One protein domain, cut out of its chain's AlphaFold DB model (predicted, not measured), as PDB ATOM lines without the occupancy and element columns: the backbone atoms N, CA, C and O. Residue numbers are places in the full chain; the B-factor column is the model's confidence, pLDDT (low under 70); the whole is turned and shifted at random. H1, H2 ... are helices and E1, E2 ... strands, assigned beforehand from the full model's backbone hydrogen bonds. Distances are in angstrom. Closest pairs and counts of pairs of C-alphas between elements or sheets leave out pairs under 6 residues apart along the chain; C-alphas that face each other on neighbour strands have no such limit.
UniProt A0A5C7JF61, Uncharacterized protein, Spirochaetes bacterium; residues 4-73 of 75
ATOM      1  N   GLU A   4      -2.083   6.136   0.826       92.69
ATOM      2  CA  GLU A   4      -2.214   6.935   2.059       92.69
ATOM      3  C   GLU A   4      -1.262   8.145   2.111       92.69
ATOM      4  O   GLU A   4      -1.643   9.220   2.593       92.69
ATOM      5  N   ASP A   5      -0.043   8.007   1.575       93.81
ATOM      6  CA  ASP A   5       0.934   9.101   1.513       93.81
ATOM      7  C   ASP A   5       0.424  10.221   0.591       93.81
ATOM      8  O   ASP A   5       0.547  11.415   0.897       93.81
ATOM      9  N   ILE A   6      -0.211   9.839  -0.523       93.94
ATOM     10  CA  ILE A   6      -0.799  10.776  -1.483       93.94
ATOM     11  C   ILE A   6      -1.993  11.488  -0.854       93.94
ATOM     12  O   ILE A   6      -2.067  12.716  -0.920       93.94
ATOM     13  N   ILE A   7      -2.891  10.755  -0.187       94.19
ATOM     14  CA  ILE A   7      -4.023  11.360   0.531       94.19
ATOM     15  C   ILE A   7      -3.520  12.391   1.539       94.19
ATOM     16  O   ILE A   7      -4.029  13.513   1.569       94.19
ATOM     17  N   THR A   8      -2.517  12.038   2.341       96.19
ATOM     18  CA  THR A   8      -1.957  12.925   3.370       96.19
ATOM     19  C   THR A   8      -1.383  14.200   2.751       96.19
ATOM     20  O   THR A   8      -1.666  15.313   3.214       96.19
ATOM     21  N   THR A   9      -0.633  14.055   1.656       95.44
ATOM     22  CA  THR A   9      -0.051  15.182   0.919       95.44
ATOM     23  C   THR A   9      -1.131  16.090   0.339       95.44
ATOM     24  O   THR A   9      -1.141  17.293   0.606       95.44
ATOM     25  N   VAL A  10      -2.083  15.530  -0.412       95.44
ATOM     26  CA  VAL A  10      -3.145  16.317  -1.050       95.44
ATOM     27  C   VAL A  10      -4.037  16.980  -0.006       95.44
ATOM     28  O   VAL A  10      -4.387  18.143  -0.164       95.44
ATOM     29  N   THR A  11      -4.341  16.298   1.099       95.38
ATOM     30  CA  THR A  11      -5.110  16.877   2.211       95.38
ATOM     31  C   THR A  11      -4.413  18.108   2.788       95.38
ATOM     32  O   THR A  11      -5.066  19.114   3.059       95.38
ATOM     33  N   SER A  12      -3.084  18.072   2.914       96.19
ATOM     34  CA  SER A  12      -2.300  19.226   3.371       96.19
ATOM     35  C   SER A  12      -2.397  20.400   2.388       96.19
ATOM     36  O   SER A  12      -2.602  21.533   2.811       96.19
ATOM     37  N   ILE A  13      -2.344  20.130   1.078       95.44
ATOM     38  CA  ILE A  13      -2.503  21.150   0.026       95.44
ATOM     39  C   ILE A  13      -3.922  21.742   0.024       95.44
ATOM     40  O   ILE A  13      -4.101  22.952  -0.110       95.44
ATOM     41  N   VAL A  14      -4.946  20.897   0.161       93.81
ATOM     42  CA  VAL A  14      -6.356  21.312   0.171       93.81
ATOM     43  C   VAL A  14      -6.662  22.192   1.383       93.81
ATOM     44  O   VAL A  14      -7.387  23.177   1.245       93.81
ATOM     45  N   ASN A  15      -6.090  21.875   2.543       95.19
ATOM     46  CA  ASN A  15      -6.338  22.614   3.780       95.19
ATOM     47  C   ASN A  15      -5.514  23.903   3.907       95.19
ATOM     48  O   ASN A  15      -5.809  24.725   4.772       95.19
ATOM     49  N   ASP A  16      -4.502  24.109   3.064       96.44
ATOM     50  CA  ASP A  16      -3.723  25.343   3.061       96.44
ATOM     51  C   ASP A  16      -4.452  26.448   2.277       96.44
ATOM     52  O   ASP A  16      -4.514  26.445   1.044       96.44
ATOM     53  N   GLU A  17      -5.015  27.422   2.990       95.62
ATOM     54  CA  GLU A  17      -5.727  28.568   2.406       95.62
ATOM     55  C   GLU A  17      -4.822  29.501   1.583       95.62
ATOM     56  O   GLU A  17      -5.321  30.247   0.739       95.62
ATOM     57  N   THR A  18      -3.500  29.438   1.772       96.69
ATOM     58  CA  THR A  18      -2.531  30.263   1.034       96.69
ATOM     59  C   THR A  18      -2.257  29.736  -0.376       96.69
ATOM     60  O   THR A  18      -1.783  30.479  -1.239       96.69
ATOM     61  N   ILE A  19      -2.610  28.476  -0.649       94.44
ATOM     62  CA  ILE A  19      -2.441  27.855  -1.963       94.44
ATOM     63  C   ILE A  19      -3.624  28.209  -2.870       94.44
ATOM     64  O   ILE A  19      -4.785  27.902  -2.571       94.44
ATOM     65  N   TYR A  20      -3.324  28.782  -4.041       93.56
ATOM     66  CA  TYR A  20      -4.287  28.964  -5.127       93.56
ATOM     67  C   TYR A  20      -4.474  27.653  -5.905       93.56
ATOM     68  O   TYR A  20      -3.587  27.209  -6.629       93.56
ATOM     69  N   LYS A  21      -5.644  27.026  -5.756       90.81
ATOM     70  CA  LYS A  21      -5.891  25.636  -6.194       90.81
ATOM     71  C   LYS A  21      -6.505  25.512  -7.590       90.81
ATOM     72  O   LYS A  21      -6.543  24.424  -8.157       90.81
ATOM     73  N   LYS A  22      -7.033  26.598  -8.162       90.38
ATOM     74  CA  LYS A  22      -7.736  26.533  -9.451       90.38
ATOM     75  C   LYS A  22      -6.743  26.231 -10.576       90.38
ATOM     76  O   LYS A  22      -5.904  27.068 -10.893       90.38
ATOM     77  N   GLY A  23      -6.900  25.065 -11.201       89.25
ATOM     78  CA  GLY A  23      -5.992  24.568 -12.241       89.25
ATOM     79  C   GLY A  23      -4.733  23.887 -11.697       89.25
ATOM     80  O   GLY A  23      -3.814  23.633 -12.468       89.25
ATOM     81  N   LEU A  24      -4.676  23.607 -10.390       92.00
ATOM     82  CA  LEU A  24      -3.570  22.880  -9.779       92.00
ATOM     83  C   LEU A  24      -3.647  21.393 -10.148       92.00
ATOM     84  O   LEU A  24      -4.674  20.749  -9.933       92.00
ATOM     85  N   ILE A  25      -2.546  20.865 -10.675       92.50
ATOM     86  CA  ILE A  25      -2.354  19.445 -10.975       92.50
ATOM     87  C   ILE A  25      -1.088  19.003 -10.250       92.50
ATOM     88  O   ILE A  25      -0.066  19.691 -10.314       92.50
ATOM     89  N   LEU A  26      -1.165  17.871  -9.556       95.06
ATOM     90  CA  LEU A  26      -0.017  17.239  -8.921       95.06
ATOM     91  C   LEU A  26       0.406  16.045  -9.775       95.06
ATOM     92  O   LEU A  26      -0.417  15.182 -10.053       95.06
ATOM     93  N   THR A  27       1.669  15.980 -10.179       96.12
ATOM     94  CA  THR A  27       2.182  14.856 -10.974       96.12
ATOM     95  C   THR A  27       3.306  14.170 -10.220       96.12
ATOM     96  O   THR A  27       4.250  14.832  -9.788       96.12
ATOM     97  N   TYR A  28       3.213  12.850 -10.096       95.12
ATOM     98  CA  TYR A  28       4.295  11.995  -9.626       95.12
ATOM     99  C   TYR A  28       4.773  11.111 -10.772       95.12
ATOM    100  O   TYR A  28       3.987  10.391 -11.387       95.12
ATOM    101  N   GLU A  29       6.075  11.155 -11.028       95.62
ATOM    102  CA  GLU A  29       6.765  10.186 -11.873       95.62
ATOM    103  C   GLU A  29       7.400   9.139 -10.961       95.62
ATOM    104  O   GLU A  29       8.215   9.475 -10.098       95.62
ATOM    105  N   LEU A  30       6.983   7.887 -11.120       94.69
ATOM    106  CA  LEU A  30       7.365   6.781 -10.249       94.69
ATOM    107  C   LEU A  30       8.140   5.732 -11.039       94.69
ATOM    108  O   LEU A  30       7.834   5.465 -12.202       94.69
ATOM    109  N   ASP A  31       9.119   5.104 -10.393       95.19
ATOM    110  CA  ASP A  31       9.795   3.950 -10.976       95.19
ATOM    111  C   ASP A  31       8.800   2.789 -11.155       95.19
ATOM    112  O   ASP A  31       7.823   2.672 -10.413       95.19
ATOM    113  N   GLU A  32       9.055   1.911 -12.132       93.94
ATOM    114  CA  GLU A  32       8.109   0.875 -12.577       93.94
ATOM    115  C   GLU A  32       7.477   0.084 -11.428       93.94
ATOM    116  O   GLU A  32       6.258  -0.051 -11.376       93.94
ATOM    117  N   LYS A  33       8.292  -0.400 -10.486       93.88
ATOM    118  CA  LYS A  33       7.783  -1.178  -9.355       93.88
ATOM    119  C   LYS A  33       6.820  -0.366  -8.488       93.88
ATOM    120  O   LYS A  33       5.737  -0.843  -8.179       93.88
ATOM    121  N   GLU A  34       7.213   0.844  -8.094       94.56
ATOM    122  CA  GLU A  34       6.374   1.684  -7.234       94.56
ATOM    123  C   GLU A  34       5.090   2.119  -7.939       94.56
ATOM    124  O   GLU A  34       4.047   2.225  -7.298       94.56
ATOM    125  N   HIS A  35       5.164   2.360  -9.250       96.31
ATOM    126  CA  HIS A  35       4.002   2.696 -10.062       96.31
ATOM    127  C   HIS A  35       2.998   1.542 -10.117       96.31
ATOM    128  O   HIS A  35       1.825   1.753  -9.821       96.31
ATOM    129  N   ILE A  36       3.465   0.327 -10.431       95.19
ATOM    130  CA  ILE A  36       2.614  -0.867 -10.526       95.19
ATOM    131  C   ILE A  36       1.988  -1.192  -9.169       95.19
ATOM    132  O   ILE A  36       0.774  -1.383  -9.112       95.19
ATOM    133  N   ASP A  37       2.786  -1.201  -8.094       95.00
ATOM    134  CA  ASP A  37       2.310  -1.509  -6.739       95.00
ATOM    135  C   ASP A  37       1.183  -0.538  -6.321       95.00
ATOM    136  O   ASP A  37       0.158  -0.952  -5.777       95.00
ATOM    137  N   LEU A  38       1.338   0.759  -6.615       95.62
ATOM    138  CA  LEU A  38       0.330   1.773  -6.303       95.62
ATOM    139  C   LEU A  38      -0.900   1.690  -7.218       95.62
ATOM    140  O   LEU A  38      -2.019   1.912  -6.761       95.62
ATOM    141  N   ASN A  39      -0.710   1.396  -8.504       95.31
ATOM    142  CA  ASN A  39      -1.815   1.223  -9.441       95.31
ATOM    143  C   ASN A  39      -2.698   0.038  -9.019       95.31
ATOM    144  O   ASN A  39      -3.918   0.167  -8.960       95.31
ATOM    145  N   GLU A  40      -2.085  -1.079  -8.621       95.00
ATOM    146  CA  GLU A  40      -2.797  -2.245  -8.092       95.00
ATOM    147  C   GLU A  40      -3.551  -1.911  -6.797       95.00
ATOM    148  O   GLU A  40      -4.740  -2.222  -6.671       95.00
ATOM    149  N   GLU A  41      -2.890  -1.226  -5.853       94.00
ATOM    150  CA  GLU A  41      -3.512  -0.755  -4.610       94.00
ATOM    151  C   GLU A  41      -4.763   0.085  -4.909       94.00
ATOM    152  O   GLU A  41      -5.850  -0.214  -4.409       94.00
ATOM    153  N   VAL A  42      -4.636   1.096  -5.772       93.75
ATOM    154  CA  VAL A  42      -5.742   1.980  -6.161       93.75
ATOM    155  C   VAL A  42      -6.838   1.205  -6.883       93.75
ATOM    156  O   VAL A  42      -8.015   1.368  -6.561       93.75
ATOM    157  N   PHE A  43      -6.487   0.326  -7.819       94.69
ATOM    158  CA  PHE A  43      -7.449  -0.482  -8.556       94.69
ATOM    159  C   PHE A  43      -8.338  -1.302  -7.611       94.69
ATOM    160  O   PHE A  43      -9.564  -1.291  -7.757       94.69
ATOM    161  N   HIS A  44      -7.752  -1.952  -6.605       92.88
ATOM    162  CA  HIS A  44      -8.489  -2.777  -5.647       92.88
ATOM    163  C   HIS A  44      -9.326  -1.986  -4.634       92.88
ATOM    164  O   HIS A  44     -10.255  -2.549  -4.053       92.88
ATOM    165  N   LEU A  45      -9.080  -0.684  -4.453       90.25
ATOM    166  CA  LEU A  45      -9.972   0.179  -3.667       90.25
ATOM    167  C   LEU A  45     -11.324   0.409  -4.357       90.25
ATOM    168  O   LEU A  45     -12.327   0.632  -3.678       90.25
ATOM    169  N   PHE A  46     -11.360   0.350  -5.691       88.38
ATOM    170  CA  PHE A  46     -12.551   0.676  -6.484       88.38
ATOM    171  C   PHE A  46     -13.140  -0.512  -7.246       88.38
ATOM    172  O   PHE A  46     -14.264  -0.416  -7.743       88.38
ATOM    173  N   ASN A  47     -12.426  -1.636  -7.318       91.88
ATOM    174  CA  ASN A  47     -12.845  -2.816  -8.066       91.88
ATOM    175  C   ASN A  47     -12.902  -4.063  -7.172       91.88
ATOM    176  O   ASN A  47     -12.029  -4.268  -6.328       91.88
ATOM    177  N   PRO A  48     -13.893  -4.951  -7.373       89.69
ATOM    178  CA  PRO A  48     -13.910  -6.252  -6.716       89.69
ATOM    179  C   PRO A  48     -12.663  -7.078  -7.055       89.69
ATOM    180  O   PRO A  48     -12.218  -7.087  -8.201       89.69
ATOM    181  N   MET A  49     -12.190  -7.893  -6.106       87.25
ATOM    182  CA  MET A  49     -11.045  -8.810  -6.292       87.25
ATOM    183  C   MET A  49     -11.223  -9.835  -7.428       87.25
ATOM    184  O   MET A  49     -10.280 -10.524  -7.801       87.25
ATOM    185  N   THR A  50     -12.435  -9.981  -7.966       90.62
ATOM    186  CA  THR A  50     -12.731 -10.857  -9.108       90.62
ATOM    187  C   THR A  50     -12.355 -10.243 -10.455       90.62
ATOM    188  O   THR A  50     -12.364 -10.954 -11.458       90.62
ATOM    189  N   VAL A  51     -12.094  -8.935 -10.510       93.50
ATOM    190  CA  VAL A  51     -11.673  -8.251 -11.734       93.50
ATOM    191  C   VAL A  51     -10.146  -8.337 -11.829       93.50
ATOM    192  O   VAL A  51      -9.471  -7.980 -10.863       93.50
ATOM    193  N   PRO A  52      -9.582  -8.822 -12.950       91.56
ATOM    194  CA  PRO A  52      -8.137  -8.868 -13.115       91.56
ATOM    195  C   PRO A  52      -7.565  -7.451 -13.190       91.56
ATOM    196  O   PRO A  52      -8.085  -6.605 -13.919       91.56
ATOM    197  N   PHE A  53      -6.479  -7.220 -12.459       94.88
ATOM    198  CA  PHE A  53      -5.702  -5.992 -12.551       94.88
ATOM    199  C   PHE A  53      -4.830  -6.006 -13.817       94.88
ATOM    200  O   PHE A  53      -4.187  -7.010 -14.135       94.88
ATOM    201  N   ILE A  54      -4.822  -4.889 -14.542       94.56
ATOM    202  CA  ILE A  54      -3.953  -4.644 -15.695       94.56
ATOM    203  C   ILE A  54      -3.198  -3.345 -15.399       94.56
ATOM    204  O   ILE A  54      -3.852  -2.310 -15.271       94.56
ATOM    205  N   PRO A  55      -1.858  -3.370 -15.294       93.44
ATOM    206  CA  PRO A  55      -1.088  -2.160 -15.049       93.44
ATOM    207  C   PRO A  55      -1.227  -1.166 -16.204       93.44
ATOM    208  O   PRO A  55      -1.016  -1.512 -17.367       93.44
ATOM    209  N   GLU A  56      -1.552   0.077 -15.868       94.06
ATOM    210  CA  GLU A  56      -1.584   1.207 -16.801       94.06
ATOM    211  C   GLU A  56      -0.225   1.927 -16.814       94.06
ATOM    212  O   GLU A  56       0.495   1.898 -15.822       94.06
ATOM    213  N   GLU A  57       0.137   2.582 -17.921       93.56
ATOM    214  CA  GLU A  57       1.339   3.446 -17.998       93.56
ATOM    215  C   GLU A  57       1.147   4.752 -17.208       93.56
ATOM    216  O   GLU A  57       2.077   5.304 -16.618       93.56
ATOM    217  N   GLU A  58      -0.086   5.253 -17.206       95.56
ATOM    218  CA  GLU A  58      -0.497   6.503 -16.584       95.56
ATOM    219  C   GLU A  58      -1.909   6.328 -16.036       95.56
ATOM    220  O   GLU A  58      -2.766   5.788 -16.733       95.56
ATOM    221  N   PHE A  59      -2.163   6.820 -14.826       95.06
ATOM    222  CA  PHE A  59      -3.506   6.863 -14.251       95.06
ATOM    223  C   PHE A  59      -3.700   8.119 -13.397       95.06
ATOM    224  O   PHE A  59      -2.737   8.788 -13.006       95.06
ATOM    225  N   GLU A  60      -4.958   8.471 -13.132       94.69
ATOM    226  CA  GLU A  60      -5.327   9.682 -12.401       94.69
ATOM    227  C   GLU A  60      -6.241   9.364 -11.219       94.69
ATOM    228  O   GLU A  60      -7.150   8.538 -11.307       94.69
ATOM    229  N   ILE A  61      -6.028  10.081 -10.117       93.12
ATOM    230  CA  ILE A  61      -6.890  10.053  -8.935       93.12
ATOM    231  C   ILE A  61      -7.287  11.482  -8.558       93.12
ATOM    232  O   ILE A  61      -6.482  12.411  -8.619       93.12
ATOM    233  N   ALA A  62      -8.545  11.668  -8.162       91.19
ATOM    234  CA  ALA A  62      -9.067  12.964  -7.739       91.19
ATOM    235  C   ALA A  62      -9.266  12.982  -6.220       91.19
ATOM    236  O   ALA A  62     -10.088  12.236  -5.686       91.19
ATOM    237  N   ILE A  63      -8.541  13.858  -5.520       91.12
ATOM    238  CA  ILE A  63      -8.611  13.996  -4.058       91.12
ATOM    239  C   ILE A  63      -8.860  15.467  -3.722       91.12
ATOM    240  O   ILE A  63      -8.091  16.345  -4.103       91.12
ATOM    241  N   GLY A  64      -9.966  15.758  -3.030       87.12
ATOM    242  CA  GLY A  64     -10.292  17.119  -2.579       87.12
ATOM    243  C   GLY A  64     -10.367  18.169  -3.699       87.12
ATOM    244  O   GLY A  64     -10.068  19.336  -3.471       87.12
ATOM    245  N   GLY A  65     -10.735  17.755  -4.918       87.88
ATOM    246  CA  GLY A  65     -10.802  18.628  -6.096       87.88
ATOM    247  C   GLY A  65      -9.464  18.872  -6.804       87.88
ATOM    248  O   GLY A  65      -9.443  19.604  -7.792       87.88
ATOM    249  N   ILE A  66      -8.370  18.260  -6.339       93.12
ATOM    250  CA  ILE A  66      -7.066  18.254  -7.010       93.12
ATOM    251  C   ILE A  66      -6.922  16.946  -7.788       93.12
ATOM    252  O   ILE A  66      -7.175  15.864  -7.252       93.12
ATOM    253  N   VAL A  67      -6.509  17.056  -9.051       94.75
ATOM    254  CA  VAL A  67      -6.143  15.904  -9.883       94.75
ATOM    255  C   VAL A  67      -4.691  15.545  -9.595       94.75
ATOM    256  O   VAL A  67      -3.805  16.400  -9.697       94.75
ATOM    257  N   VAL A  68      -4.458  14.285  -9.236       96.50
ATOM    258  CA  VAL A  68      -3.126  13.707  -9.081       96.50
ATOM    259  C   VAL A  68      -2.888  12.733 -10.224       96.50
ATOM    260  O   VAL A  68      -3.621  11.754 -10.367       96.50
ATOM    261  N   LYS A  69      -1.859  12.998 -11.024       96.81
ATOM    262  CA  LYS A  69      -1.443  12.166 -12.148       96.81
ATOM    263  C   LYS A  69      -0.237  11.313 -11.756       96.81
ATOM    264  O   LYS A  69       0.751  11.835 -11.237       96.81
ATOM    265  N   LEU A  70      -0.322  10.012 -12.007       96.81
ATOM    266  CA  LEU A  70       0.691   9.017 -11.653       96.81
ATOM    267  C   LEU A  70       1.245   8.396 -12.930       96.81
ATOM    268  O   LEU A  70       0.545   7.662 -13.627       96.81
ATOM    269  N   ILE A  71       2.497   8.716 -13.245       96.69
ATOM    270  CA  ILE A  71       3.150   8.358 -14.507       96.69
ATOM    271  C   ILE A  71       4.268   7.364 -14.223       96.69
ATOM    272  O   ILE A  71       5.106   7.598 -13.345       96.69
ATOM    273  N   ARG A  72       4.301   6.266 -14.978       95.50
ATOM    274  CA  ARG A  72       5.424   5.341 -14.949       95.50
ATOM    275  C   ARG A  72       6.613   5.979 -15.655       95.50
ATOM    276  O   ARG A  72       6.537   6.355 -16.822       95.50
ATOM    277  N   LYS A  73       7.726   6.100 -14.944       91.06
ATOM    278  CA  LYS A  73       8.955   6.648 -15.500       91.06
ATOM    279  C   LYS A  73       9.474   5.729 -16.604       91.06
ATOM    280  O   LYS A  73       9.732   4.550 -16.370       91.06
TER     281      LYS A  73
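What this domain is: This is residues 4 to 73 of the 75 residues of an uncharacterized protein of Spirochaetes bacterium (UniProt A0A5C7JF61). Picture a small, twisted sheet of three strands with two helices, H1 and H2, over one of its faces and no named helix over the other. H1 runs along the strands over one end of the sheet, H2 slants over the other end, and residues 45 to 50, of which 45 and 46 belong to H2, stick out from the rest. The 70 printed residues hold two named helices and three named strands in the order H1, E1, H2, E2, E3, a mixed class of helices and strands. The sheet runs E1, E3, E2 and is mixed: E1 and E3 are parallel, E3 and E2 antiparallel. The whole is only just compact, close to loose, with a radius of gyration of the C-alphas of 13.3 A, and elongated, spanning 42 by 26 by 19 A.

Where its parts are: Begin in the sheet with E3, residues 66 to 72, which runs 19.6 A from C-alpha 66 at (-7.066, 18.254, -7.010) to C-alpha 72 at (5.424, 5.341, -14.949). E1 is residues 25 to 30, 16.0 A long, and E2 is residues 58 to 63, 16.7 A long. Then find C-alpha 4 at (-2.214, 6.935, 2.059), where H1, residues 4 to 15, begins its 16.3 A. H2, residues 32 to 46, is the longest helix at 21.5 A.

How they stand to each other: Look first at E3, the inner strand. Beside it E1 runs parallel at 22 degrees, with N 28 and O 69 within hydrogen-bond range at 2.9 A. E2 and E3 form an antiparallel hairpin at 157 degrees, with N 68 and O 61 at 2.8 A. The sheet is only just strongly twisted, its C-alphas lying up to 4.1 A off the best plane. H1 and H2 are on the same face, as two layers, helices on one face of a sheet. H1, at a height over the sheet of 9.4 A, lies over E3 and only just runs along it, at 29.9 degrees on the local plane; its closest C-alphas to E2 are those of Val 10 and Ile 63, 6.7 A apart. H2, at a height of 9.7 A, lies over E3 and E2, slantwise at 50 degrees to E2 on the local plane; its closest C-alphas to E3 are those of Glu 32 and Arg 72, 5.7 A apart. H1 and H2 are apart. Every O i to N i+4 pair is within hydrogen-bond range in H1, and 10 of 11 are in H2.

The domain as a whole: Find the two C-alphas farthest apart, those of Thr 18 and Thr 50, at 43.6 A. The link from H2 to E2 is long, with 11 residues; residues 45 to 50, of which 45 and 46 belong to H2, stand free. The printed part has no cut, its mean pLDDT is 93.7, and no printed residue is under 70.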